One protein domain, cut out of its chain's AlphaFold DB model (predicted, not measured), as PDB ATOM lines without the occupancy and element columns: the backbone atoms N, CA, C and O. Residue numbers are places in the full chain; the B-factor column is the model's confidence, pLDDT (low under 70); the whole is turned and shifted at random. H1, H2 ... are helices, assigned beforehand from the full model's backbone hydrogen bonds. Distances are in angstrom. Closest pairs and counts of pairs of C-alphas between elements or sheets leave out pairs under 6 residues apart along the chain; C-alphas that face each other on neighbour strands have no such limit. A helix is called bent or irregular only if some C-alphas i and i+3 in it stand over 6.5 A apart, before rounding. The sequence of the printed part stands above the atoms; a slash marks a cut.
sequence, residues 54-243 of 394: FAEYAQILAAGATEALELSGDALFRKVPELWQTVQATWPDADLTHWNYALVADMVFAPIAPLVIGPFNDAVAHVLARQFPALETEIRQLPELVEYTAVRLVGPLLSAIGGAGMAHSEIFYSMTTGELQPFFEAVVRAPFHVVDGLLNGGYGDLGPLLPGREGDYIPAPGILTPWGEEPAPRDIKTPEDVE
ATOM      1  N   PHE A  54       0.476  36.002 -72.509       56.56
ATOM      2  CA  PHE A  54       1.501  36.497 -71.580       56.56
ATOM      3  C   PHE A  54       1.455  38.023 -71.396       56.56
ATOM      4  O   PHE A  54       1.671  38.507 -70.289       56.56
ATOM      5  N   ALA A  55       1.142  38.786 -72.451       66.25
ATOM      6  CA  ALA A  55       1.021  40.240 -72.353       66.25
ATOM      7  C   ALA A  55      -0.208  40.663 -71.528       66.25
ATOM      8  O   ALA A  55      -0.104  41.572 -70.707       66.25
ATOM      9  N   GLU A  56      -1.342  39.980 -71.699       72.69
ATOM     10  CA  GLU A  56      -2.571  40.234 -70.935       72.69
ATOM     11  C   GLU A  56      -2.411  39.818 -69.464       72.69
ATOM     12  O   GLU A  56      -2.730  40.587 -68.561       72.69
ATOM     13  N   TYR A  57      -1.826  38.646 -69.194       72.62
ATOM     14  CA  TYR A  57      -1.522  38.194 -67.833       72.62
ATOM     15  C   TYR A  57      -0.537  39.136 -67.127       72.62
ATOM     16  O   TYR A  57      -0.729  39.464 -65.958       72.62
ATOM     17  N   ALA A  58       0.494  39.616 -67.831       67.50
ATOM     18  CA  ALA A  58       1.426  40.600 -67.290       67.50
ATOM     19  C   ALA A  58       0.751  41.953 -67.012       67.50
ATOM     20  O   ALA A  58       1.123  42.612 -66.046       67.50
ATOM     21  N   GLN A  59      -0.249  42.358 -67.805       74.44
ATOM     22  CA  GLN A  59      -1.062  43.548 -67.528       74.44
ATOM     23  C   GLN A  59      -1.959  43.359 -66.299       74.44
ATOM     24  O   GLN A  59      -2.008  44.257 -65.467       74.44
ATOM     25  N   ILE A  60      -2.605  42.199 -66.142       73.75
ATOM     26  CA  ILE A  60      -3.445  41.881 -64.972       73.75
ATOM     27  C   ILE A  60      -2.602  41.867 -63.685       73.75
ATOM     28  O   ILE A  60      -2.943  42.546 -62.720       73.75
ATOM     29  N   LEU A  61      -1.460  41.169 -63.688       71.81
ATOM     30  CA  LEU A  61      -0.544  41.133 -62.540       71.81
ATOM     31  C   LEU A  61       0.084  42.501 -62.250       71.81
ATOM     32  O   LEU A  61       0.272  42.847 -61.086       71.81
ATOM     33  N   ALA A  62       0.401  43.292 -63.283       65.88
ATOM     34  CA  ALA A  62       0.889  44.654 -63.094       65.88
ATOM     35  C   ALA A  62      -0.189  45.565 -62.498       65.88
ATOM     36  O   ALA A  62       0.140  46.329 -61.599       65.88
ATOM     37  N   ALA A  63      -1.446  45.453 -62.946       75.50
ATOM     38  CA  ALA A  63      -2.574  46.219 -62.425       75.50
ATOM     39  C   ALA A  63      -2.809  45.922 -60.938       75.50
ATOM     40  O   ALA A  63      -2.715  46.841 -60.128       75.50
ATOM     41  N   GLY A  64      -2.975  44.646 -60.564       69.88
ATOM     42  CA  GLY A  64      -3.143  44.249 -59.161       69.88
ATOM     43  C   GLY A  64      -1.938  44.613 -58.284       69.88
ATOM     44  O   GLY A  64      -2.108  45.010 -57.136       69.88
ATOM     45  N   ALA A  65      -0.713  44.571 -58.826       67.50
ATOM     46  CA  ALA A  65       0.479  45.033 -58.112       67.50
ATOM     47  C   ALA A  65       0.534  46.564 -57.950       67.50
ATOM     48  O   ALA A  65       0.985  47.040 -56.910       67.50
ATOM     49  N   THR A  66       0.094  47.350 -58.942       71.00
ATOM     50  CA  THR A  66      -0.027  48.810 -58.789       71.00
ATOM     51  C   THR A  66      -1.144  49.182 -57.828       71.00
ATOM     52  O   THR A  66      -0.929  50.040 -56.983       71.00
ATOM     53  N   GLU A  67      -2.281  48.493 -57.880       80.06
ATOM     54  CA  GLU A  67      -3.428  48.717 -57.000       80.06
ATOM     55  C   GLU A  67      -3.082  48.375 -55.544       80.06
ATOM     56  O   GLU A  67      -3.288  49.192 -54.652       80.06
ATOM     57  N   ALA A  68      -2.419  47.241 -55.300       73.31
ATOM     58  CA  ALA A  68      -1.904  46.884 -53.980       73.31
ATOM     59  C   ALA A  68      -0.845  47.877 -53.455       73.31
ATOM     60  O   ALA A  68      -0.785  48.136 -52.253       73.31
ATOM     61  N   LEU A  69      -0.025  48.472 -54.331       70.69
ATOM     62  CA  LEU A  69       0.922  49.535 -53.961       70.69
ATOM     63  C   LEU A  69       0.235  50.887 -53.714       70.69
ATOM     64  O   LEU A  69       0.688  51.643 -52.854       70.69
ATOM     65  N   GLU A  70      -0.845  51.195 -54.431       80.19
ATOM     66  CA  GLU A  70      -1.661  52.389 -54.208       80.19
ATOM     67  C   GLU A  70      -2.447  52.269 -52.897       80.19
ATOM     68  O   GLU A  70      -2.366  53.184 -52.082       80.19
ATOM     69  N   LEU A  71      -3.072  51.121 -52.614       77.06
ATOM     70  CA  LEU A  71      -3.711  50.817 -51.326       77.06
ATOM     71  C   LEU A  71      -2.703  50.764 -50.165       77.06
ATOM     72  O   LEU A  71      -2.994  51.275 -49.090       77.06
ATOM     73  N   SER A  72      -1.502  50.210 -50.367       73.19
ATOM     74  CA  SER A  72      -0.406  50.245 -49.379       73.19
ATOM     75  C   SER A  72       0.038  51.683 -49.073       73.19
ATOM     76  O   SER A  72       0.222  52.062 -47.911       73.19
ATOM     77  N   GLY A  73       0.166  52.516 -50.112       72.19
ATOM     78  CA  GLY A  73       0.468  53.938 -49.981       72.19
ATOM     79  C   GLY A  73      -0.654  54.720 -49.299       72.19
ATOM     80  O   GLY A  73      -0.374  55.554 -48.437       72.19
ATOM     81  N   ASP A  74      -1.911  54.437 -49.635       82.69
ATOM     82  CA  ASP A  74      -3.068  55.095 -49.032       82.69
ATOM     83  C   ASP A  74      -3.267  54.671 -47.578       82.69
ATOM     84  O   ASP A  74      -3.493  55.513 -46.713       82.69
ATOM     85  N   ALA A  75      -3.044  53.396 -47.263       79.50
ATOM     86  CA  ALA A  75      -3.002  52.925 -45.889       79.50
ATOM     87  C   ALA A  75      -1.922  53.662 -45.079       79.50
ATOM     88  O   ALA A  75      -2.188  54.113 -43.969       79.50
ATOM     89  N   LEU A  76      -0.728  53.876 -45.640       79.75
ATOM     90  CA  LEU A  76       0.353  54.601 -44.962       79.75
ATOM     91  C   LEU A  76       0.096  56.116 -44.807       79.75
ATOM     92  O   LEU A  76       0.564  56.715 -43.835       79.75
ATOM     93  N   PHE A  77      -0.595  56.755 -45.758       82.75
ATOM     94  CA  PHE A  77      -0.750  58.220 -45.805       82.75
ATOM     95  C   PHE A  77      -2.149  58.756 -45.452       82.75
ATOM     96  O   PHE A  77      -2.257  59.957 -45.187       82.75
ATOM     97  N   ARG A  78      -3.174  57.899 -45.402       83.88
ATOM     98  CA  ARG A  78      -4.540  58.184 -44.927       83.88
ATOM     99  C   ARG A  78      -4.916  57.300 -43.741       83.88
ATOM    100  O   ARG A  78      -4.955  57.831 -42.632       83.88
ATOM    101  N   LYS A  79      -5.041  55.973 -43.924       81.31
ATOM    102  CA  LYS A  79      -5.530  55.076 -42.853       81.31
ATOM    103  C   LYS A  79      -4.691  55.164 -41.577       81.31
ATOM    104  O   LYS A  79      -5.252  55.308 -40.507       81.31
ATOM    105  N   VAL A  80      -3.358  55.131 -41.644       82.00
ATOM    106  CA  VAL A  80      -2.497  55.228 -40.448       82.00
ATOM    107  C   VAL A  80      -2.689  56.571 -39.716       82.00
ATOM    108  O   VAL A  80      -2.912  56.553 -38.506       82.00
ATOM    109  N   PRO A  81      -2.672  57.742 -40.387       84.12
ATOM    110  CA  PRO A  81      -3.111  59.006 -39.783       84.12
ATOM    111  C   PRO A  81      -4.560  59.045 -39.270       84.12
ATOM    112  O   PRO A  81      -4.823  59.782 -38.320       84.12
ATOM    113  N   GLU A  82      -5.497  58.317 -39.873       85.25
ATOM    114  CA  GLU A  82      -6.908  58.237 -39.458       85.25
ATOM    115  C   GLU A  82      -7.071  57.357 -38.214       85.25
ATOM    116  O   GLU A  82      -7.533  57.855 -37.193       85.25
ATOM    117  N   LEU A  83      -6.543  56.130 -38.224       84.31
ATOM    118  CA  LEU A  83      -6.399  55.249 -37.060       84.31
ATOM    119  C   LEU A  83      -5.708  55.982 -35.898       84.31
ATOM    120  O   LEU A  83      -6.162  55.907 -34.760       84.31
ATOM    121  N   TRP A  84      -4.643  56.749 -36.163       85.56
ATOM    122  CA  TRP A  84      -3.963  57.558 -35.144       85.56
ATOM    123  C   TRP A  84      -4.797  58.759 -34.652       85.56
ATOM    124  O   TRP A  84      -4.560  59.266 -33.554       85.56
ATOM    125  N   GLN A  85      -5.772  59.245 -35.423       86.19
ATOM    126  CA  GLN A  85      -6.748  60.235 -34.951       86.19
ATOM    127  C   GLN A  85      -7.844  59.577 -34.111       86.19
ATOM    128  O   GLN A  85      -8.122  60.102 -33.034       86.19
ATOM    129  N   THR A  86      -8.370  58.418 -34.524       84.94
ATOM    130  CA  THR A  86      -9.285  57.592 -33.718       84.94
ATOM    131  C   THR A  86      -8.654  57.296 -32.364       84.94
ATOM    132  O   THR A  86      -9.151  57.782 -31.355       84.94
ATOM    133  N   VAL A  87      -7.475  56.664 -32.349       85.50
ATOM    134  CA  VAL A  87      -6.715  56.339 -31.130       85.50
ATOM    135  C   VAL A  87      -6.453  57.562 -30.250       85.50
ATOM    136  O   VAL A  87      -6.472  57.424 -29.038       85.50
ATOM    137  N   GLN A  88      -6.233  58.764 -30.800       85.75
ATOM    138  CA  GLN A  88      -6.099  59.986 -29.987       85.75
ATOM    139  C   GLN A  88      -7.429  60.495 -29.412       85.75
ATOM    140  O   GLN A  88      -7.417  61.091 -28.336       85.75
ATOM    141  N   ALA A  89      -8.543  60.308 -30.123       85.56
ATOM    142  CA  ALA A  89      -9.876  60.703 -29.675       85.56
ATOM    143  C   ALA A  89     -10.410  59.759 -28.587       85.56
ATOM    144  O   ALA A  89     -11.010  60.231 -27.626       85.56
ATOM    145  N   THR A  90     -10.126  58.459 -28.706       84.38
ATOM    146  CA  THR A  90     -10.534  57.404 -27.767       84.38
ATOM    147  C   THR A  90      -9.495  57.108 -26.676       84.38
ATOM    148  O   THR A  90      -9.802  56.377 -25.744       84.38
ATOM    149  N   TRP A  91      -8.280  57.681 -26.716       81.06
ATOM    150  CA  TRP A  91      -7.281  57.543 -25.631       81.06
ATOM    151  C   TRP A  91      -7.729  58.029 -24.238       81.06
ATOM    152  O   TRP A  91      -7.242  57.483 -23.247       81.06
ATOM    153  N   PRO A  92      -8.558  59.087 -24.099       83.19
ATOM    154  CA  PRO A  92      -9.032  59.535 -22.791       83.19
ATOM    155  C   PRO A  92      -9.998  58.554 -22.126       83.19
ATOM    156  O   PRO A  92     -10.192  58.654 -20.916       83.19
ATOM    157  N   ASP A  93     -10.605  57.653 -22.902       80.94
ATOM    158  CA  ASP A  93     -11.542  56.663 -22.399       80.94
ATOM    159  C   ASP A  93     -10.814  55.373 -22.006       80.94
ATOM    160  O   ASP A  93     -10.157  54.712 -22.819       80.94
ATOM    161  N   ALA A  94     -10.937  55.014 -20.731       73.38
ATOM    162  CA  ALA A  94     -10.371  53.791 -20.192       73.38
ATOM    163  C   ALA A  94     -11.096  52.545 -20.733       73.38
ATOM    164  O   ALA A  94     -10.440  51.518 -20.942       73.38
ATOM    165  N   ASP A  95     -12.390  52.663 -21.044       79.38
ATOM    166  CA  ASP A  95     -13.244  51.608 -21.598       79.38
ATOM    167  C   ASP A  95     -12.957  51.315 -23.078       79.38
ATOM    168  O   ASP A  95     -13.502  50.365 -23.627       79.38
ATOM    169  N   LEU A  96     -12.067  52.080 -23.721       82.56
ATOM    170  CA  LEU A  96     -11.576  51.824 -25.080       82.56
ATOM    171  C   LEU A  96     -10.061  51.539 -25.112       82.56
ATOM    172  O   LEU A  96      -9.457  51.472 -26.183       82.56
ATOM    173  N   THR A  97      -9.411  51.323 -23.960       81.12
ATOM    174  CA  THR A  97      -7.953  51.071 -23.897       81.12
ATOM    175  C   THR A  97      -7.536  49.827 -24.689       81.12
ATOM    176  O   THR A  97      -6.509  49.849 -25.372       81.12
ATOM    177  N   HIS A  98      -8.329  48.752 -24.653       79.62
ATOM    178  CA  HIS A  98      -8.091  47.540 -25.450       79.62
ATOM    179  C   HIS A  98      -8.188  47.787 -26.953       79.62
ATOM    180  O   HIS A  98      -7.324  47.338 -27.708       79.62
ATOM    181  N   TRP A  99      -9.191  48.560 -27.368       81.56
ATOM    182  CA  TRP A  99      -9.425  48.958 -28.751       81.56
ATOM    183  C   TRP A  99      -8.246  49.782 -29.273       81.56
ATOM    184  O   TRP A  99      -7.644  49.465 -30.299       81.56
ATOM    185  N   ASN A 100      -7.816  50.766 -28.483       84.50
ATOM    186  CA  ASN A 100      -6.673  51.624 -28.782       84.50
ATOM    187  C   ASN A 100      -5.367  50.834 -28.980       84.50
ATOM    188  O   ASN A 100      -4.538  51.217 -29.807       84.50
ATOM    189  N   TYR A 101      -5.171  49.735 -28.245       78.69
ATOM    190  CA  TYR A 101      -3.997  48.868 -28.393       78.69
ATOM    191  C   TYR A 101      -4.037  48.042 -29.685       78.69
ATOM    192  O   TYR A 101      -2.998  47.897 -30.333       78.69
ATOM    193  N   ALA A 102      -5.216  47.559 -30.087       78.31
ATOM    194  CA  ALA A 102      -5.408  46.865 -31.358       78.31
ATOM    195  C   ALA A 102      -5.136  47.794 -32.550       78.31
ATOM    196  O   ALA A 102      -4.211  47.531 -33.318       78.31
ATOM    197  N   LEU A 103      -5.792  48.961 -32.598       82.94
ATOM    198  CA  LEU A 103      -5.595  49.951 -33.665       82.94
ATOM    199  C   LEU A 103      -4.122  50.394 -33.809       82.94
ATOM    200  O   LEU A 103      -3.656  50.680 -34.913       82.94
ATOM    201  N   VAL A 104      -3.357  50.449 -32.710       82.25
ATOM    202  CA  VAL A 104      -1.907  50.739 -32.731       82.25
ATOM    203  C   VAL A 104      -1.088  49.614 -33.369       82.25
ATOM    204  O   VAL A 104      -0.070  49.901 -34.005       82.25
ATOM    205  N   ALA A 105      -1.518  48.358 -33.256       79.12
ATOM    206  CA  ALA A 105      -0.931  47.254 -34.009       79.12
ATOM    207  C   ALA A 105      -1.373  47.279 -35.483       79.12
ATOM    208  O   ALA A 105      -0.534  47.104 -36.368       79.12
ATOM    209  N   ASP A 106      -2.635  47.602 -35.767       80.94
ATOM    210  CA  ASP A 106      -3.154  47.702 -37.139       80.94
ATOM    211  C   ASP A 106      -2.435  48.786 -37.946       80.94
ATOM    212  O   ASP A 106      -2.120  48.582 -39.117       80.94
ATOM    213  N   MET A 107      -2.034  49.894 -37.311       83.00
ATOM    214  CA  MET A 107      -1.169  50.905 -37.933       83.00
ATOM    215  C   MET A 107       0.180  50.353 -38.444       83.00
ATOM    216  O   MET A 107       0.790  50.957 -39.329       83.00
ATOM    217  N   VAL A 108       0.664  49.227 -37.905       78.69
ATOM    218  CA  VAL A 108       1.891  48.548 -38.362       78.69
ATOM    219  C   VAL A 108       1.607  47.617 -39.545       78.69
ATOM    220  O   VAL A 108       2.436  47.518 -40.452       78.69
ATOM    221  N   PHE A 109       0.445  46.956 -39.564       78.38
ATOM    222  CA  PHE A 109       0.096  45.956 -40.578       78.38
ATOM    223  C   PHE A 109      -0.663  46.521 -41.785       78.38
ATOM    224  O   PHE A 109      -0.460  46.025 -42.893       78.38
ATOM    225  N   ALA A 110      -1.458  47.584 -41.633       82.38
ATOM    226  CA  ALA A 110      -2.280  48.160 -42.703       82.38
ATOM    227  C   ALA A 110      -1.490  48.576 -43.968       82.38
ATOM    228  O   ALA A 110      -1.983  48.335 -45.068       82.38
ATOM    229  N   PRO A 111      -0.252  49.117 -43.889       78.19
ATOM    230  CA  PRO A 111       0.564  49.375 -45.083       78.19
ATOM    231  C   PRO A 111       1.050  48.109 -45.806       78.19
ATOM    232  O   PRO A 111       1.524  48.201 -46.938       78.19
ATOM    233  N   ILE A 112       0.996  46.942 -45.159       70.88
ATOM    234  CA  ILE A 112       1.492  45.660 -45.680       70.88
ATOM    235  C   ILE A 112       0.330  44.769 -46.135       70.88
ATOM    236  O   ILE A 112       0.483  44.053 -47.123       70.88
ATOM    237  N   ALA A 113      -0.827  44.839 -45.466       77.75
ATOM    238  CA  ALA A 113      -1.974  43.973 -45.724       77.75
ATOM    239  C   ALA A 113      -2.387  43.916 -47.214       77.75
ATOM    240  O   ALA A 113      -2.394  42.799 -47.726       77.75
ATOM    241  N   PRO A 114      -2.545  45.031 -47.971       78.94
ATOM    242  CA  PRO A 114      -2.900  44.999 -49.402       78.94
ATOM    243  C   PRO A 114      -1.955  44.203 -50.320       78.94
ATOM    244  O   PRO A 114      -2.327  43.851 -51.438       78.94
ATOM    245  N   LEU A 115      -0.716  43.943 -49.880       68.69
ATOM    246  CA  LEU A 115       0.301  43.191 -50.628       68.69
ATOM    247  C   LEU A 115       0.222  41.670 -50.389       68.69
ATOM    248  O   LEU A 115       0.899  40.911 -51.084       68.69
ATOM    249  N   VAL A 116      -0.559  41.239 -49.393       69.62
ATOM    250  CA  VAL A 116      -0.744  39.837 -48.973       69.62
ATOM    251  C   VAL A 116      -2.211  39.420 -49.120       69.62
ATOM    252  O   VAL A 116      -2.491  38.329 -49.606       69.62
ATOM    253  N   ILE A 117      -3.129  40.312 -48.748       72.62
ATOM    254  CA  ILE A 117      -4.586  40.178 -48.784       72.62
ATOM    255  C   ILE A 117      -5.124  41.316 -49.668       72.62
ATOM    256  O   ILE A 117      -4.948  42.482 -49.325       72.62
ATOM    257  N   GLY A 118      -5.754  41.004 -50.804       77.06
ATOM    258  CA  GLY A 118      -6.312  41.999 -51.736       77.06
ATOM    259  C   GLY A 118      -5.769  41.912 -53.174       77.06
ATOM    260  O   GLY A 118      -5.271  40.859 -53.585       77.06
ATOM    261  N   PRO A 119      -5.808  43.011 -53.959       80.31
ATOM    262  CA  PRO A 119      -5.936  42.962 -55.423       80.31
ATOM    263  C   PRO A 119      -4.751  42.346 -56.175       80.31
ATOM    264  O   PRO A 119      -4.912  41.854 -57.294       80.31
ATOM    265  N   PHE A 120      -3.553  42.313 -55.585       73.88
ATOM    266  CA  PHE A 120      -2.438  41.564 -56.170       73.88
ATOM    267  C   PHE A 120      -2.682  40.047 -56.131       73.88
ATOM    268  O   PHE A 120      -2.384  39.345 -57.098       73.88
ATOM    269  N   ASN A 121      -3.254  39.546 -55.037       77.00
ATOM    270  CA  ASN A 121      -3.596  38.142 -54.867       77.00
ATOM    271  C   ASN A 121      -4.804  37.752 -55.739       77.00
ATOM    272  O   ASN A 121      -4.766  36.726 -56.419       77.00
ATOM    273  N   ASP A 122      -5.810  38.627 -55.841       82.69
ATOM    274  CA  ASP A 122      -6.936  38.463 -56.774       82.69
ATOM    275  C   ASP A 122      -6.465  38.400 -58.235       82.69
ATOM    276  O   ASP A 122      -6.901  37.545 -59.008       82.69
ATOM    277  N   ALA A 123      -5.511  39.256 -58.618       78.25
ATOM    278  CA  ALA A 123      -4.894  39.228 -59.942       78.25
ATOM    279  C   ALA A 123      -4.115  37.924 -60.205       78.25
ATOM    280  O   ALA A 123      -4.165  37.397 -61.324       78.25
ATOM    281  N   VAL A 124      -3.428  37.375 -59.195       72.81
ATOM    282  CA  VAL A 124      -2.759  36.062 -59.276       72.81
ATOM    283  C   VAL A 124      -3.783  34.941 -59.466       72.81
ATOM    284  O   VAL A 124      -3.641  34.155 -60.408       72.81
ATOM    285  N   ALA A 125      -4.841  34.899 -58.654       77.31
ATOM    286  CA  ALA A 125      -5.916  33.917 -58.777       77.31
ATOM    287  C   ALA A 125      -6.621  34.003 -60.143       77.31
ATOM    288  O   ALA A 125      -6.797  32.988 -60.816       77.31
ATOM    289  N   HIS A 126      -6.944  35.206 -60.626       77.94
ATOM    290  CA  HIS A 126      -7.603  35.406 -61.924       77.94
ATOM    291  C   HIS A 126      -6.740  34.956 -63.114       77.94
ATOM    292  O   HIS A 126      -7.253  34.358 -64.064       77.94
ATOM    293  N   VAL A 127      -5.422  35.189 -63.069       71.81
ATOM    294  CA  VAL A 127      -4.487  34.685 -64.092       71.81
ATOM    295  C   VAL A 127      -4.349  33.164 -64.025       71.81
ATOM    296  O   VAL A 127      -4.385  32.508 -65.069       71.81
ATOM    297  N   LEU A 128      -4.242  32.585 -62.826       71.25
ATOM    298  CA  LEU A 128      -4.185  31.132 -62.649       71.25
ATOM    299  C   LEU A 128      -5.481  30.450 -63.123       71.25
ATOM    300  O   LEU A 128      -5.403  29.445 -63.827       71.25
ATOM    301  N   ALA A 129      -6.655  31.018 -62.835       78.62
ATOM    302  CA  ALA A 129      -7.953  30.456 -63.215       78.62
ATOM    303  C   ALA A 129      -8.130  30.436 -64.741       78.62
ATOM    304  O   ALA A 129      -8.528  29.423 -65.315       78.62
ATOM    305  N   ARG A 130      -7.736  31.522 -65.421       77.31
ATOM    306  CA  ARG A 130      -7.684  31.591 -66.894       77.31
ATOM    307  C   ARG A 130      -6.700  30.590 -67.504       77.31
ATOM    308  O   ARG A 130      -6.944  30.086 -68.598       77.31
ATOM    309  N   GLN A 131      -5.589  30.317 -66.821       71.38
ATOM    310  CA  GLN A 131      -4.560  29.387 -67.286       71.38
ATOM    311  C   GLN A 131      -4.930  27.912 -67.041       71.38
ATOM    312  O   GLN A 131      -4.520  27.045 -67.817       71.38
ATOM    313  N   PHE A 132      -5.719  27.628 -66.003       74.12
ATOM    314  CA  PHE A 132      -6.140  26.287 -65.595       74.12
ATOM    315  C   PHE A 132      -7.664  26.217 -65.365       74.12
ATOM    316  O   PHE A 132      -8.103  25.959 -64.245       74.12
ATOM    317  N   PRO A 133      -8.502  26.371 -66.411       72.69
ATOM    318  CA  PRO A 133      -9.961  26.431 -66.260       72.69
ATOM    319  C   PRO A 133     -10.595  25.148 -65.691       72.69
ATOM    320  O   PRO A 133     -11.697  25.182 -65.159       72.69
ATOM    321  N   ALA A 134      -9.895  24.009 -65.748       71.81
ATOM    322  CA  ALA A 134     -10.321  22.768 -65.089       71.81
ATOM    323  C   ALA A 134     -10.252  22.826 -63.546       71.81
ATOM    324  O   ALA A 134     -10.838  21.971 -62.890       71.81
ATOM    325  N   LEU A 135      -9.546  23.816 -62.992       70.81
ATOM    326  CA  LEU A 135      -9.396  24.095 -61.559       70.81
ATOM    327  C   LEU A 135      -9.949  25.492 -61.206       70.81
ATOM    328  O   LEU A 135      -9.638  26.030 -60.149       70.81
ATOM    329  N   GLU A 136     -10.748  26.112 -62.088       74.69
ATOM    330  CA  GLU A 136     -11.199  27.505 -61.940       74.69
ATOM    331  C   GLU A 136     -11.883  27.774 -60.590       74.69
ATOM    332  O   GLU A 136     -11.605  28.795 -59.971       74.69
ATOM    333  N   THR A 137     -12.731  26.861 -60.110       79.44
ATOM    334  CA  THR A 137     -13.442  27.011 -58.830       79.44
ATOM    335  C   THR A 137     -12.492  27.019 -57.629       79.44
ATOM    336  O   THR A 137     -12.603  27.890 -56.777       79.44
ATOM    337  N   GLU A 138     -11.536  26.089 -57.592       75.25
ATOM    338  CA  GLU A 138     -10.530  25.962 -56.525       75.25
ATOM    339  C   GLU A 138      -9.561  27.153 -56.542       75.25
ATOM    340  O   GLU A 138      -9.257  27.754 -55.516       75.25
ATOM    341  N   ILE A 139      -9.135  27.576 -57.735       69.31
ATOM    342  CA  ILE A 139      -8.241  28.723 -57.897       69.31
ATOM    343  C   ILE A 139      -8.938  30.039 -57.517       69.31
ATOM    344  O   ILE A 139      -8.300  30.921 -56.944       69.31
ATOM    345  N   ARG A 140     -10.245  30.174 -57.774       79.00
ATOM    346  CA  ARG A 140     -11.055  31.318 -57.317       79.00
ATOM    347  C   ARG A 140     -11.237  31.377 -55.798       79.00
ATOM    348  O   ARG A 140     -11.582  32.443 -55.311       79.00
ATOM    349  N   GLN A 141     -10.968  30.290 -55.072       79.19
ATOM    350  CA  GLN A 141     -10.954  30.250 -53.603       79.19
ATOM    351  C   GLN A 141      -9.568  30.572 -53.010       79.19
ATOM    352  O   GLN A 141      -9.448  30.758 -51.802       79.19
ATOM    353  N   LEU A 142      -8.508  30.689 -53.826       74.75
ATOM    354  CA  LEU A 142      -7.179  31.079 -53.329       74.75
ATOM    355  C   LEU A 142      -7.142  32.466 -52.660       74.75
ATOM    356  O   LEU A 142      -6.415  32.585 -51.673       74.75
ATOM    357  N   PRO A 143      -7.884  33.502 -53.110       79.56
ATOM    358  CA  PRO A 143      -7.947  34.772 -52.395       79.56
ATOM    359  C   PRO A 143      -8.497  34.618 -50.981       79.56
ATOM    360  O   PRO A 143      -7.821  34.998 -50.029       79.56
ATOM    361  N   GLU A 144      -9.647  33.953 -50.849       79.12
ATOM    362  CA  GLU A 144     -10.313  33.656 -49.576       79.12
ATOM    363  C   GLU A 144      -9.410  32.815 -48.653       79.12
ATOM    364  O   GLU A 144      -9.279  33.106 -47.466       79.12
ATOM    365  N   LEU A 145      -8.715  31.809 -49.199       75.12
ATOM    366  CA  LEU A 145      -7.786  30.956 -48.451       75.12
ATOM    367  C   LEU A 145      -6.533  31.712 -47.976       75.12
ATOM    368  O   LEU A 145      -6.038  31.460 -46.875       75.12
ATOM    369  N   VAL A 146      -5.996  32.630 -48.782       74.50
ATOM    370  CA  VAL A 146      -4.831  33.452 -48.412       74.50
ATOM    371  C   VAL A 146      -5.225  34.561 -47.434       74.50
ATOM    372  O   VAL A 146      -4.485  34.787 -46.480       74.50
ATOM    373  N   GLU A 147      -6.396  35.184 -47.596       73.88
ATOM    374  CA  GLU A 147      -6.999  36.080 -46.598       73.88
ATOM    375  C   GLU A 147      -7.121  35.358 -45.255       73.88
ATOM    376  O   GLU A 147      -6.518  35.773 -44.267       73.88
ATOM    377  N   TYR A 148      -7.800  34.210 -45.248       77.25
ATOM    378  CA  TYR A 148      -8.015  33.391 -44.061       77.25
ATOM    379  C   TYR A 148      -6.698  32.922 -43.408       77.25
ATOM    380  O   TYR A 148      -6.544  32.994 -42.186       77.25
ATOM    381  N   THR A 149      -5.710  32.466 -44.186       72.56
ATOM    382  CA  THR A 149      -4.423  32.005 -43.624       72.56
ATOM    383  C   THR A 149      -3.522  33.151 -43.161       72.56
ATOM    384  O   THR A 149      -2.805  32.984 -42.173       72.56
ATOM    385  N   ALA A 150      -3.587  34.329 -43.787       75.06
ATOM    386  CA  ALA A 150      -2.899  35.531 -43.312       75.06
ATOM    387  C   ALA A 150      -3.555  36.090 -42.036       75.06
ATOM    388  O   ALA A 150      -2.849  36.380 -41.066       75.06
ATOM    389  N   VAL A 151      -4.892  36.126 -41.979       79.62
ATOM    390  CA  VAL A 151      -5.675  36.363 -40.753       79.62
ATOM    391  C   VAL A 151      -5.266  35.384 -39.656       79.62
ATOM    392  O   VAL A 151      -5.021  35.798 -38.525       79.62
ATOM    393  N   ARG A 152      -5.089  34.098 -39.978       77.75
ATOM    394  CA  ARG A 152      -4.667  33.096 -38.991       77.75
ATOM    395  C   ARG A 152      -3.204  33.228 -38.546       77.75
ATOM    396  O   ARG A 152      -2.863  32.772 -37.455       77.75
ATOM    397  N   LEU A 153      -2.346  33.854 -39.351       74.94
ATOM    398  CA  LEU A 153      -0.943  34.117 -39.014       74.94
ATOM    399  C   LEU A 153      -0.772  35.379 -38.152       74.94
ATOM    400  O   LEU A 153       0.044  35.382 -37.229       74.94
ATOM    401  N   VAL A 154      -1.516  36.446 -38.455       74.12
ATOM    402  CA  VAL A 154      -1.391  37.762 -37.799       74.12
ATOM    403  C   VAL A 154      -2.356  37.904 -36.615       74.12
ATOM    404  O   VAL A 154      -1.995  38.491 -35.594       74.12
ATOM    405  N   GLY A 155      -3.542  37.300 -36.702       79.38
ATOM    406  CA  GLY A 155      -4.595  37.341 -35.687       79.38
ATOM    407  C   GLY A 155      -4.137  37.001 -34.264       79.38
ATOM    408  O   GLY A 155      -4.417  37.790 -33.363       79.38
ATOM    409  N   PRO A 156      -3.351  35.929 -34.030       80.94
ATOM    410  CA  PRO A 156      -2.923  35.582 -32.674       80.94
ATOM    411  C   PRO A 156      -2.005  36.636 -32.042       80.94
ATOM    412  O   PRO A 156      -1.984  36.788 -30.822       80.94
ATOM    413  N   LEU A 157      -1.265  37.391 -32.862       71.38
ATOM    414  CA  LEU A 157      -0.439  38.507 -32.404       71.38
ATOM    415  C   LEU A 157      -1.292  39.750 -32.110       71.38
ATOM    416  O   LEU A 157      -1.076  40.393 -31.085       71.38
ATOM    417  N   LEU A 158      -2.279  40.059 -32.957       80.38
ATOM    418  CA  LEU A 158      -3.229  41.155 -32.721       80.38
ATOM    419  C   LEU A 158      -4.076  40.909 -31.471       80.38
ATOM    420  O   LEU A 158      -4.175  41.789 -30.620       80.38
ATOM    421  N   SER A 159      -4.589  39.692 -31.292       82.94
ATOM    422  CA  SER A 159      -5.362  39.306 -30.110       82.94
ATOM    423  C   SER A 159      -4.511  39.269 -28.835       82.94
ATOM    424  O   SER A 159      -4.970  39.692 -27.775       82.94
ATOM    425  N   ALA A 160      -3.227  38.895 -28.911       72.88
ATOM    426  CA  ALA A 160      -2.308  39.066 -27.781       72.88
ATOM    427  C   ALA A 160      -2.099  40.549 -27.399       72.88
ATOM    428  O   ALA A 160      -1.964  40.868 -26.216       72.88
ATOM    429  N   ILE A 161      -2.093  41.466 -28.376       76.44
ATOM    430  CA  ILE A 161      -1.963  42.916 -28.141       76.44
ATOM    431  C   ILE A 161      -3.280  43.518 -27.621       76.44
ATOM    432  O   ILE A 161      -3.247  44.299 -26.669       76.44
ATOM    433  N   GLY A 162      -4.433  43.113 -28.159       77.94
ATOM    434  CA  GLY A 162      -5.754  43.484 -27.637       77.94
ATOM    435  C   GLY A 162      -5.961  42.999 -26.198       77.94
ATOM    436  O   GLY A 162      -6.360  43.782 -25.335       77.94
ATOM    437  N   GLY A 163      -5.572  41.756 -25.896       76.12
ATOM    438  CA  GLY A 163      -5.558  41.207 -24.536       76.12
ATOM    439  C   GLY A 163      -4.601  41.948 -23.590       76.12
ATOM    440  O   GLY A 163      -4.916  42.140 -22.417       76.12
ATOM    441  N   ALA A 164      -3.467  42.457 -24.090       75.38
ATOM    442  CA  ALA A 164      -2.589  43.346 -23.320       75.38
ATOM    443  C   ALA A 164      -3.227  44.723 -23.048       75.38
ATOM    444  O   ALA A 164      -2.946  45.337 -22.017       75.38
ATOM    445  N   GLY A 165      -4.095  45.198 -23.940       75.38
ATOM    446  CA  GLY A 165      -4.892  46.403 -23.731       75.38
ATOM    447  C   GLY A 165      -6.056  46.203 -22.746       75.38
ATOM    448  O   GLY A 165      -6.292  47.091 -21.932       75.38
ATOM    449  N   MET A 166      -6.699  45.028 -22.723       79.31
ATOM    450  CA  MET A 166      -7.677  44.652 -21.679       79.31
ATOM    451  C   MET A 166      -7.021  44.545 -20.298       79.31
ATOM    452  O   MET A 166      -7.504  45.094 -19.313       79.31
ATOM    453  N   ALA A 167      -5.843  43.920 -20.229       76.19
ATOM    454  CA  ALA A 167      -5.028  43.923 -19.019       76.19
ATOM    455  C   ALA A 167      -4.689  45.351 -18.538       76.19
ATOM    456  O   ALA A 167      -4.559  45.593 -17.339       76.19
ATOM    457  N   HIS A 168      -4.542  46.308 -19.461       78.19
ATOM    458  CA  HIS A 168      -4.293  47.707 -19.126       78.19
ATOM    459  C   HIS A 168      -5.564  48.428 -18.646       78.19
ATOM    460  O   HIS A 168      -5.457  49.190 -17.683       78.19
ATOM    461  N   SER A 169      -6.746  48.172 -19.229       79.88
ATOM    462  CA  SER A 169      -8.004  48.767 -18.748       79.88
ATOM    463  C   SER A 169      -8.335  48.311 -17.323       79.88
ATOM    464  O   SER A 169      -8.536  49.174 -16.469       79.88
ATOM    465  N   GLU A 170      -8.276  47.008 -17.002       79.62
ATOM    466  CA  GLU A 170      -8.513  46.519 -15.626       79.62
ATOM    467  C   GLU A 170      -7.566  47.187 -14.601       79.62
ATOM    468  O   GLU A 170      -7.998  47.651 -13.539       79.62
ATOM    469  N   ILE A 171      -6.265  47.279 -14.916       76.06
ATOM    470  CA  ILE A 171      -5.253  47.902 -14.043       76.06
ATOM    471  C   ILE A 171      -5.486  49.418 -13.905       76.06
ATOM    472  O   ILE A 171      -5.265  49.981 -12.830       76.06
ATOM    473  N   PHE A 172      -5.936  50.094 -14.965       79.25
ATOM    474  CA  PHE A 172      -6.203  51.532 -14.941       79.25
ATOM    475  C   PHE A 172      -7.488  51.872 -14.172       79.25
ATOM    476  O   PHE A 172      -7.477  52.778 -13.333       79.25
ATOM    477  N   TYR A 173      -8.575  51.125 -14.385       80.12
ATOM    478  CA  TYR A 173      -9.823  51.292 -13.633       80.12
ATOM    479  C   TYR A 173      -9.613  51.048 -12.138       80.12
ATOM    480  O   TYR A 173      -9.947  51.902 -11.320       80.12
ATOM    481  N   SER A 174      -8.971  49.940 -11.767       76.00
ATOM    482  CA  SER A 174      -8.687  49.634 -10.358       76.00
ATOM    483  C   SER A 174      -7.719  50.624  -9.689       76.00
ATOM    484  O   SER A 174      -7.848  50.913  -8.499       76.00
ATOM    485  N   MET A 175      -6.780  51.211 -10.443       73.94
ATOM    486  CA  MET A 175      -5.946  52.306  -9.937       73.94
ATOM    487  C   MET A 175      -6.738  53.610  -9.750       73.94
ATOM    488  O   MET A 175      -6.480  54.336  -8.789       73.94
ATOM    489  N   THR A 176      -7.677  53.927 -10.646       78.00
ATOM    490  CA  THR A 176      -8.438  55.191 -10.601       78.00
ATOM    491  C   THR A 176      -9.604  55.172  -9.612       78.00
ATOM    492  O   THR A 176      -9.889  56.220  -9.030       78.00
ATOM    493  N   THR A 177     -10.204  54.013  -9.316       81.25
ATOM    494  CA  THR A 177     -11.130  53.853  -8.172       81.25
ATOM    495  C   THR A 177     -10.410  53.887  -6.819       81.25
ATOM    496  O   THR A 177     -11.031  54.164  -5.793       81.25
ATOM    497  N   GLY A 178      -9.093  53.651  -6.799       73.88
ATOM    498  CA  GLY A 178      -8.266  53.659  -5.589       73.88
ATOM    499  C   GLY A 178      -8.358  52.379  -4.751       73.88
ATOM    500  O   GLY A 178      -7.841  52.338  -3.630       73.88
ATOM    501  N   GLU A 179      -8.993  51.329  -5.272       79.44
ATOM    502  CA  GLU A 179      -9.207  50.078  -4.554       79.44
ATOM    503  C   GLU A 179      -8.034  49.099  -4.737       79.44
ATOM    504  O   GLU A 179      -7.824  48.503  -5.793       79.44
ATOM    505  N   LEU A 180      -7.275  48.874  -3.661       74.69
ATOM    506  CA  LEU A 180      -6.088  48.009  -3.688       74.69
ATOM    507  C   LEU A 180      -6.387  46.544  -4.052       74.69
ATOM    508  O   LEU A 180      -5.532  45.886  -4.637       74.69
ATOM    509  N   GLN A 181      -7.563  46.016  -3.699       78.12
ATOM    510  CA  GLN A 181      -7.904  44.611  -3.946       78.12
ATOM    511  C   GLN A 181      -8.108  44.294  -5.441       78.12
ATOM    512  O   GLN A 181      -7.361  43.445  -5.938       78.12
ATOM    513  N   PRO A 182      -9.017  44.960  -6.187       73.94
ATOM    514  CA  PRO A 182      -9.136  44.746  -7.627       73.94
ATOM    515  C   PRO A 182      -7.857  45.135  -8.378       73.94
ATOM    516  O   PRO A 182      -7.567  44.528  -9.399       73.94
ATOM    517  N   PHE A 183      -7.033  46.058  -7.861       72.50
ATOM    518  CA  PHE A 183      -5.728  46.359  -8.465       72.50
ATOM    519  C   PHE A 183      -4.768  45.161  -8.419       72.50
ATOM    520  O   PHE A 183      -4.149  44.822  -9.428       72.50
ATOM    521  N   PHE A 184      -4.656  44.475  -7.276       71.62
ATOM    522  CA  PHE A 184      -3.858  43.248  -7.208       71.62
ATOM    523  C   PHE A 184      -4.475  42.105  -8.023       71.62
ATOM    524  O   PHE A 184      -3.727  41.314  -8.595       71.62
ATOM    525  N   GLU A 185      -5.804  42.027  -8.117       78.62
ATOM    526  CA  GLU A 185      -6.486  41.041  -8.962       78.62
ATOM    527  C   GLU A 185      -6.196  41.274 -10.453       78.62
ATOM    528  O   GLU A 185      -5.723  40.357 -11.121       78.62
ATOM    529  N   ALA A 186      -6.349  42.508 -10.940       76.56
ATOM    530  CA  ALA A 186      -6.046  42.920 -12.310       76.56
ATOM    531  C   ALA A 186      -4.573  42.684 -12.680       76.56
ATOM    532  O   ALA A 186      -4.267  42.129 -13.731       76.56
ATOM    533  N   VAL A 187      -3.627  43.021 -11.791       70.12
ATOM    534  CA  VAL A 187      -2.191  42.752 -12.015       70.12
ATOM    535  C   VAL A 187      -1.886  41.247 -12.091       70.12
ATOM    536  O   VAL A 187      -0.972  40.845 -12.815       70.12
ATOM    537  N   VAL A 188      -2.644  40.402 -11.383       76.31
ATOM    538  CA  VAL A 188      -2.522  38.936 -11.470       76.31
ATOM    539  C   VAL A 188      -3.241  38.373 -12.701       76.31
ATOM    540  O   VAL A 188      -2.726  37.428 -13.298       76.31
ATOM    541  N   ARG A 189      -4.381  38.943 -13.118       77.94
ATOM    542  CA  ARG A 189      -5.157  38.519 -14.297       77.94
ATOM    543  C   ARG A 189      -4.538  38.989 -15.621       77.94
ATOM    544  O   ARG A 189      -4.599  38.262 -16.608       77.94
ATOM    545  N   ALA A 190      -3.843  40.123 -15.633       69.50
ATOM    546  CA  ALA A 190      -3.164  40.709 -16.791       69.50
ATOM    547  C   ALA A 190      -2.392  39.722 -17.704       69.50
ATOM    548  O   ALA A 190      -2.667  39.698 -18.907       69.50
ATOM    549  N   PRO A 191      -1.462  38.875 -17.207       61.22
ATOM    550  CA  PRO A 191      -0.779  37.894 -18.057       61.22
ATOM    551  C   PRO A 191      -1.726  36.835 -18.643       61.22
ATOM    552  O   PRO A 191      -1.441  36.308 -19.719       61.22
ATOM    553  N   PHE A 192      -2.848  36.536 -17.982       76.00
ATOM    554  CA  PHE A 192      -3.843  35.606 -18.507       76.00
ATOM    555  C   PHE A 192      -4.601  36.198 -19.694       76.00
ATOM    556  O   PHE A 192      -4.787  35.457 -20.644       76.00
ATOM    557  N   HIS A 193      -4.941  37.494 -19.731       77.88
ATOM    558  CA  HIS A 193      -5.569  38.097 -20.924       77.88
ATOM    559  C   HIS A 193      -4.659  38.060 -22.160       77.88
ATOM    560  O   HIS A 193      -5.124  37.780 -23.261       77.88
ATOM    561  N   VAL A 194      -3.349  38.276 -21.994       73.25
ATOM    562  CA  VAL A 194      -2.383  38.180 -23.108       73.25
ATOM    563  C   VAL A 194      -2.282  36.742 -23.633       73.25
ATOM    564  O   VAL A 194      -2.240  36.521 -24.843       73.25
ATOM    565  N   VAL A 195      -2.257  35.753 -22.733       69.62
ATOM    566  CA  VAL A 195      -2.194  34.325 -23.092       69.62
ATOM    567  C   VAL A 195      -3.526  33.823 -23.660       69.62
ATOM    568  O   VAL A 195      -3.527  33.084 -24.638       69.62
ATOM    569  N   ASP A 196      -4.652  34.239 -23.091       78.75
ATOM    570  CA  ASP A 196      -6.008  33.929 -23.549       78.75
ATOM    571  C   ASP A 196      -6.280  34.545 -24.925       78.75
ATOM    572  O   ASP A 196      -6.791  33.851 -25.796       78.75
ATOM    573  N   GLY A 197      -5.837  35.779 -25.180       77.75
ATOM    574  CA  GLY A 197      -5.905  36.377 -26.510       77.75
ATOM    575  C   GLY A 197      -5.029  35.654 -27.533       77.75
ATOM    576  O   GLY A 197      -5.516  35.307 -28.612       77.75
ATOM    577  N   LEU A 198      -3.776  35.342 -27.185       77.88
ATOM    578  CA  LEU A 198      -2.872  34.569 -28.045       77.88
ATOM    579  C   LEU A 198      -3.428  33.172 -28.378       77.88
ATOM    580  O   LEU A 198      -3.273  32.692 -29.501       77.88
ATOM    581  N   LEU A 199      -4.048  32.497 -27.406       80.62
ATOM    582  CA  LEU A 199      -4.547  31.132 -27.564       80.62
ATOM    583  C   LEU A 199      -5.954  31.081 -28.158       80.62
ATOM    584  O   LEU A 199      -6.151  30.398 -29.153       80.62
ATOM    585  N   ASN A 200      -6.928  31.786 -27.594       85.50
ATOM    586  CA  ASN A 200      -8.345  31.610 -27.921       85.50
ATOM    587  C   ASN A 200      -8.890  32.648 -28.914       85.50
ATOM    588  O   ASN A 200      -9.923  32.395 -29.538       85.50
ATOM    589  N   GLY A 201      -8.196  33.775 -29.100       85.44
ATOM    590  CA  GLY A 201      -8.668  34.879 -29.936       85.44
ATOM    591  C   GLY A 201      -9.717  35.744 -29.240       85.44
ATOM    592  O   GLY A 201      -9.906  35.657 -28.027       85.44
ATOM    593  N   GLY A 202     -10.415  36.556 -30.031       84.50
ATOM    594  CA  GLY A 202     -11.560  37.358 -29.592       84.50
ATOM    595  C   GLY A 202     -11.211  38.765 -29.109       84.50
ATOM    596  O   GLY A 202     -12.119  39.553 -28.854       84.50
ATOM    597  N   TYR A 203      -9.922  39.099 -29.014       81.88
ATOM    598  CA  TYR A 203      -9.448  40.454 -28.746       81.88
ATOM    599  C   TYR A 203      -8.814  41.046 -30.012       81.88
ATOM    600  O   TYR A 203      -8.311  40.321 -30.864       81.88
ATOM    601  N   GLY A 204      -8.786  42.372 -30.112       79.25
ATOM    602  CA  GLY A 204      -8.376  43.080 -31.321       79.25
ATOM    603  C   GLY A 204      -9.386  42.984 -32.464       79.25
ATOM    604  O   GLY A 204     -10.374  42.253 -32.376       79.25
ATOM    605  N   ASP A 205      -9.120  43.763 -33.507       83.38
ATOM    606  CA  ASP A 205      -9.927  43.909 -34.718       83.38
ATOM    607  C   ASP A 205      -9.096  43.515 -35.955       83.38
ATOM    608  O   ASP A 205      -7.865  43.482 -35.913       83.38
ATOM    609  N   LEU A 206      -9.775  43.189 -37.051       77.94
ATOM    610  CA  LEU A 206      -9.212  42.877 -38.363       77.94
ATOM    611  C   LEU A 206      -9.852  43.702 -39.490       77.94
ATOM    612  O   LEU A 206      -9.263  43.765 -40.571       77.94
ATOM    613  N   GLY A 207     -10.995  44.364 -39.264       81.38
ATOM    614  CA  GLY A 207     -11.665  45.215 -40.259       81.38
ATOM    615  C   GLY A 207     -10.735  46.241 -40.936       81.38
ATOM    616  O   GLY A 207     -10.707  46.313 -42.165       81.38
ATOM    617  N   PRO A 208      -9.870  46.969 -40.196       80.56
ATOM    618  CA  PRO A 208      -8.886  47.894 -40.770       80.56
ATOM    619  C   PRO A 208      -7.854  47.260 -41.719       80.56
ATOM    620  O   PRO A 208      -7.249  47.973 -42.533       80.56
ATOM    621  N   LEU A 209      -7.628  45.945 -41.600       75.50
ATOM    622  CA  LEU A 209      -6.644  45.170 -42.364       75.50
ATOM    623  C   LEU A 209      -7.259  44.385 -43.531       75.50
ATOM    624  O   LEU A 209      -6.528  44.039 -44.460       75.50
ATOM    625  N   LEU A 210      -8.565  44.108 -43.494       77.75
ATOM    626  CA  LEU A 210      -9.266  43.337 -44.516       77.75
ATOM    627  C   LEU A 210      -9.864  44.261 -45.596       77.75
ATOM    628  O   LEU A 210     -10.702  45.111 -45.285       77.75
ATOM    629  N   PRO A 211      -9.444  44.134 -46.870       70.31
ATOM    630  CA  PRO A 211      -9.886  45.030 -47.933       70.31
ATOM    631  C   PRO A 211     -11.371  44.822 -48.246       70.31
ATOM    632  O   PRO A 211     -11.815  43.703 -48.494       70.31
ATOM    633  N   GLY A 212     -12.142  45.909 -48.267       71.06
ATOM    634  CA  GLY A 212     -13.590  45.874 -48.473       71.06
ATOM    635  C   GLY A 212     -14.406  45.595 -47.206       71.06
ATOM    636  O   GLY A 212     -15.624  45.477 -47.319       71.06
ATOM    637  N   ARG A 213     -13.765  45.508 -46.031       71.25
ATOM    638  CA  ARG A 213     -14.414  45.369 -44.711       71.25
ATOM    639  C   ARG A 213     -14.043  46.504 -43.745       71.25
ATOM    640  O   ARG A 213     -14.185  46.374 -42.532       71.25
ATOM    641  N   GLU A 214     -13.533  47.622 -44.265       71.56
ATOM    642  CA  GLU A 214     -13.106  48.763 -43.453       71.56
ATOM    643  C   GLU A 214     -14.284  49.478 -42.769       71.56
ATOM    644  O   GLU A 214     -14.867  50.416 -43.316       71.56
ATOM    645  N   GLY A 215     -14.592  49.051 -41.546       68.44
ATOM    646  CA  GLY A 215     -15.660  49.591 -40.703       68.44
ATOM    647  C   GLY A 215     -16.391  48.507 -39.911       68.44
ATOM    648  O   GLY A 215     -16.889  48.791 -38.829       68.44
ATOM    649  N   ASP A 216     -16.391  47.266 -40.405       78.31
ATOM    650  CA  ASP A 216     -16.944  46.120 -39.684       78.31
ATOM    651  C   ASP A 216     -15.957  45.659 -38.599       78.31
ATOM    652  O   ASP A 216     -14.787  45.405 -38.897       78.31
ATOM    653  N   TYR A 217     -16.417  45.501 -37.353       81.69
ATOM    654  CA  TYR A 217     -15.603  44.881 -36.305       81.69
ATOM    655  C   TYR A 217     -15.450  43.377 -36.558       81.69
ATOM    656  O   TYR A 217     -16.442  42.644 -36.607       81.69
ATOM    657  N   ILE A 218     -14.207  42.905 -36.684       84.50
ATOM    658  CA  ILE A 218     -13.891  41.500 -36.962       84.50
ATOM    659  C   ILE A 218     -12.897  40.991 -35.904       84.50
ATOM    660  O   ILE A 218     -11.714  41.333 -35.960       84.50
ATOM    661  N   PRO A 219     -13.333  40.168 -34.931       86.88
ATOM    662  CA  PRO A 219     -12.496  39.758 -33.806       86.88
ATOM    663  C   PRO A 219     -11.312  38.881 -34.253       86.88
ATOM    664  O   PRO A 219     -11.474  37.920 -35.007       86.88
ATOM    665  N   ALA A 220     -10.099  39.174 -33.770       86.75
ATOM    666  CA  ALA A 220      -8.899  38.475 -34.238       86.75
ATOM    667  C   ALA A 220      -8.750  37.051 -33.635       86.75
ATOM    668  O   ALA A 220      -8.894  36.873 -32.420       86.75
ATOM    669  N   PRO A 221      -8.452  36.003 -34.437       85.38
ATOM    670  CA  PRO A 221      -8.386  34.615 -33.966       85.38
ATOM    671  C   PRO A 221      -7.072  34.288 -33.254       85.38
ATOM    672  O   PRO A 221      -6.015  34.805 -33.602       85.38
ATOM    673  N   GLY A 222      -7.125  33.365 -32.295       81.19
ATOM    674  CA  GLY A 222      -5.963  32.840 -31.578       81.19
ATOM    675  C   GLY A 222      -5.436  31.530 -32.171       81.19
ATOM    676  O   GLY A 222      -5.978  30.976 -33.131       81.19
ATOM    677  N   ILE A 223      -4.367  30.995 -31.576       78.12
ATOM    678  CA  ILE A 223      -3.724  29.737 -31.998       78.12
ATOM    679  C   ILE A 223      -4.704  28.543 -31.992       78.12
ATOM    680  O   ILE A 223      -4.590  27.669 -32.852       78.12
ATOM    681  N   LEU A 224      -5.672  28.522 -31.072       83.81
ATOM    682  CA  LEU A 224      -6.611  27.428 -30.788       83.81
ATOM    683  C   LEU A 224      -8.047  27.657 -31.290       83.81
ATOM    684  O   LEU A 224      -8.834  26.715 -31.232       83.81
ATOM    685  N   THR A 225      -8.412  28.848 -31.786       80.44
ATOM    686  CA  THR A 225      -9.741  29.083 -32.393       80.44
ATOM    687  C   THR A 225      -9.983  28.037 -33.499       80.44
ATOM    688  O   THR A 225      -9.050  27.798 -34.272       80.44
ATOM    689  N   PRO A 226     -11.142  27.369 -33.618       75.94
ATOM    690  CA  PRO A 226     -11.318  26.327 -34.636       75.94
ATOM    691  C   PRO A 226     -11.135  26.835 -36.076       75.94
ATOM    692  O   PRO A 226     -11.116  28.038 -36.336       75.94
ATOM    693  N   TRP A 227     -10.918  25.919 -37.025       70.88
ATOM    694  CA  TRP A 227     -10.761  26.300 -38.432       70.88
ATOM    695  C   TRP A 227     -12.124  26.528 -39.090       70.88
ATOM    696  O   TRP A 227     -12.984  25.656 -39.024       70.88
ATOM    697  N   GLY A 228     -12.290  27.680 -39.742       68.88
ATOM    698  CA  GLY A 228     -13.561  28.096 -40.347       68.88
ATOM    699  C   GLY A 228     -14.574  28.707 -39.369       68.88
ATOM    700  O   GLY A 228     -15.691  28.998 -39.783       68.88
ATOM    701  N   GLU A 229     -14.197  28.924 -38.104       76.19
ATOM    702  CA  GLU A 229     -15.020  29.616 -37.106       76.19
ATOM    703  C   GLU A 229     -14.436  30.998 -36.781       76.19
ATOM    704  O   GLU A 229     -13.226  31.149 -36.587       76.19
ATOM    705  N   GLU A 230     -15.304  32.005 -36.689       77.25
ATOM    706  CA  GLU A 230     -14.949  33.320 -36.152       77.25
ATOM    707  C   GLU A 230     -14.850  33.233 -34.614       77.25
ATOM    708  O   GLU A 230     -15.695  32.595 -33.976       77.25
ATOM    709  N   PRO A 231     -13.823  33.828 -33.981       84.25
ATOM    710  CA  PRO A 231     -13.697  33.809 -32.528       84.25
ATOM    711  C   PRO A 231     -14.798  34.659 -31.884       84.25
ATOM    712  O   PRO A 231     -15.085  35.766 -32.331       84.25
ATOM    713  N   ALA A 232     -15.368  34.185 -30.775       84.06
ATOM    714  CA  ALA A 232     -16.295  34.992 -29.987       84.06
ATOM    715  C   ALA A 232     -15.598  36.275 -29.469       84.06
ATOM    716  O   ALA A 232     -14.519  36.149 -28.876       84.06
ATOM    717  N   PRO A 233     -16.192  37.475 -29.639       84.12
ATOM    718  CA  PRO A 233     -15.687  38.718 -29.052       84.12
ATOM    719  C   PRO A 233     -15.447  38.610 -27.539       84.12
ATOM    720  O   PRO A 233     -16.248  38.010 -26.817       84.12
ATOM    721  N   ARG A 234     -14.342  39.188 -27.051       78.62
ATOM    722  CA  ARG A 234     -13.892  39.105 -25.647       78.62
ATOM    723  C   ARG A 234     -13.888  40.473 -24.974       78.62
ATOM    724  O   ARG A 234     -12.860  41.143 -24.944       78.62
ATOM    725  N   ASP A 235     -15.046  40.872 -24.449       69.19
ATOM    726  CA  ASP A 235     -15.249  42.094 -23.650       69.19
ATOM    727  C   ASP A 235     -14.759  43.400 -24.317       69.19
ATOM    728  O   ASP A 235     -14.579  44.430 -23.666       69.19
ATOM    729  N   ILE A 236     -14.584  43.378 -25.644       68.06
ATOM    730  CA  ILE A 236     -14.218  44.545 -26.435       68.06
ATOM    731  C   ILE A 236     -15.457  45.396 -26.672       68.06
ATOM    732  O   ILE A 236     -16.284  45.094 -27.526       68.06
ATOM    733  N   LYS A 237     -15.527  46.505 -25.937       72.12
ATOM    734  CA  LYS A 237     -16.275  47.691 -26.354       72.12
ATOM    735  C   LYS A 237     -15.591  48.296 -27.580       72.12
ATOM    736  O   LYS A 237     -14.402  48.629 -27.515       72.12
ATOM    737  N   THR A 238     -16.328  48.433 -28.670       73.62
ATOM    738  CA  THR A 238     -16.030  49.364 -29.764       73.62
ATOM    739  C   THR A 238     -16.602  50.751 -29.417       73.62
ATOM    740  O   THR A 238     -17.380  50.872 -28.465       73.62
ATOM    741  N   PRO A 239     -16.274  51.822 -30.164       68.88
ATOM    742  CA  PRO A 239     -16.915  53.124 -29.964       68.88
ATOM    743  C   PRO A 239     -18.449  53.094 -30.125       68.88
ATOM    744  O   PRO A 239     -19.147  53.829 -29.430       68.88
ATOM    745  N   GLU A 240     -18.979  52.225 -30.992       68.44
ATOM    746  CA  GLU A 240     -20.423  52.127 -31.270       68.44
ATOM    747  C   GLU A 240     -21.197  51.445 -30.126       68.44
ATOM    748  O   GLU A 240     -22.341  51.811 -29.835       68.44
ATOM    749  N   ASP A 241     -20.557  50.516 -29.404       71.81
ATOM    750  CA  ASP A 241     -21.132  49.894 -28.202       71.81
ATOM    751  C   ASP A 241     -21.340  50.917 -27.075       71.81
ATOM    752  O   ASP A 241     -22.330  50.851 -26.342       71.81
ATOM    753  N   VAL A 242     -20.426  51.889 -26.945       60.38
ATOM    754  CA  VAL A 242     -20.494  52.937 -25.914       60.38
ATOM    755  C   VAL A 242     -21.633  53.918 -26.207       60.38
ATOM    756  O   VAL A 242     -22.456  54.165 -25.324       60.38
ATOM    757  N   GLU A 243     -21.755  54.408 -27.449       56.97
ATOM    758  CA  GLU A 243     -22.883  55.271 -27.849       56.97
ATOM    759  C   GLU A 243     -24.242  54.557 -27.703       56.97
ATOM    760  O   GLU A 243     -25.245  55.180 -27.341       56.97
TER     761      GLU A 243
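This is residues 54 to 243 of the 394 residues of an uncharacterized protein of Mycolicibacterium wolinskyi (UniProt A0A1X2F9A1). An elongated slab of helices runs back and forth along one long axis: kinked H1 lines one edge, H2 and H3 run back beside it, bent H5 turns again, and H6 folds back along H5b. Residues 201 to 238 wind over one face to small H7, near H2. The printed part has 190 residues with seven named helices, H1 to H7 in order, and no named strand: all helix. It is only just compact, close to loose, with a radius of gyration of the C-alphas of 19.3 A, and spans 69 by 35 by 25 A.

Start with H1, residues 54 to 90, with a kink of 33 degrees near residue 75. Its residues 79 to 90 touch H2, residues 94 to 109, in a hairpin; the closest C-alphas, Val 80 and Met 107, are 5.2 A apart. Its residues 57 to 68 touch H3, residues 119 to 131, closest at C-alphas Gly 64 and Phe 120, 4.1 A. H3 and H4, residues 133 to 140, form a hairpin, closest at C-alphas Ala 129 and Glu 136, 4.6 A. H5, residues 142 to 177, and H6, residues 180 to 200, were each assigned as one helix by hydrogen bonds but are bent: C-alphas 153 and 156 are 6.8 A apart, C-alphas 188 and 191 6.9 A. H5b, residues 156 to 177, touches H2 at a shallow tilt of 27 degrees, opposite ways, closest at C-alphas His 98 and Gly 165, 3.8 A. H5b also touches H6b, residues 191 to 200, at a shallow tilt of 33 degrees, only just short of steep, closest at C-alphas Ala 160 and Leu 198, 4.5 A. H7, residues 239 to 243, is close to but not clearly touching H2. Every O i to N i+4 pair is within hydrogen-bond range in H3, H5a, residues 142 to 153, H5b, H6a, residues 180 to 188, H6b and H7, against 31 of 33 in H1, 9 of 12 in H2 and 2 of 4 in H4.

Find C-alpha 54 at (1.501, 36.497, -71.580); from there H1 runs 50.0 A to C-alpha 90. H5b runs 31.6 A and H2 24.2 A. H7 ends at C-alpha 243, (-22.883, 55.271, -27.849).

The C-alphas of Ala 55 and Leu 180, the two farthest apart, are 69.5 A apart. The printed part has no cut, and the link from H6 to H7 is long, 38 residues. Mean pLDDT of the printed part is 76.9, with 20 residues under 70, among them residues 242 to 243.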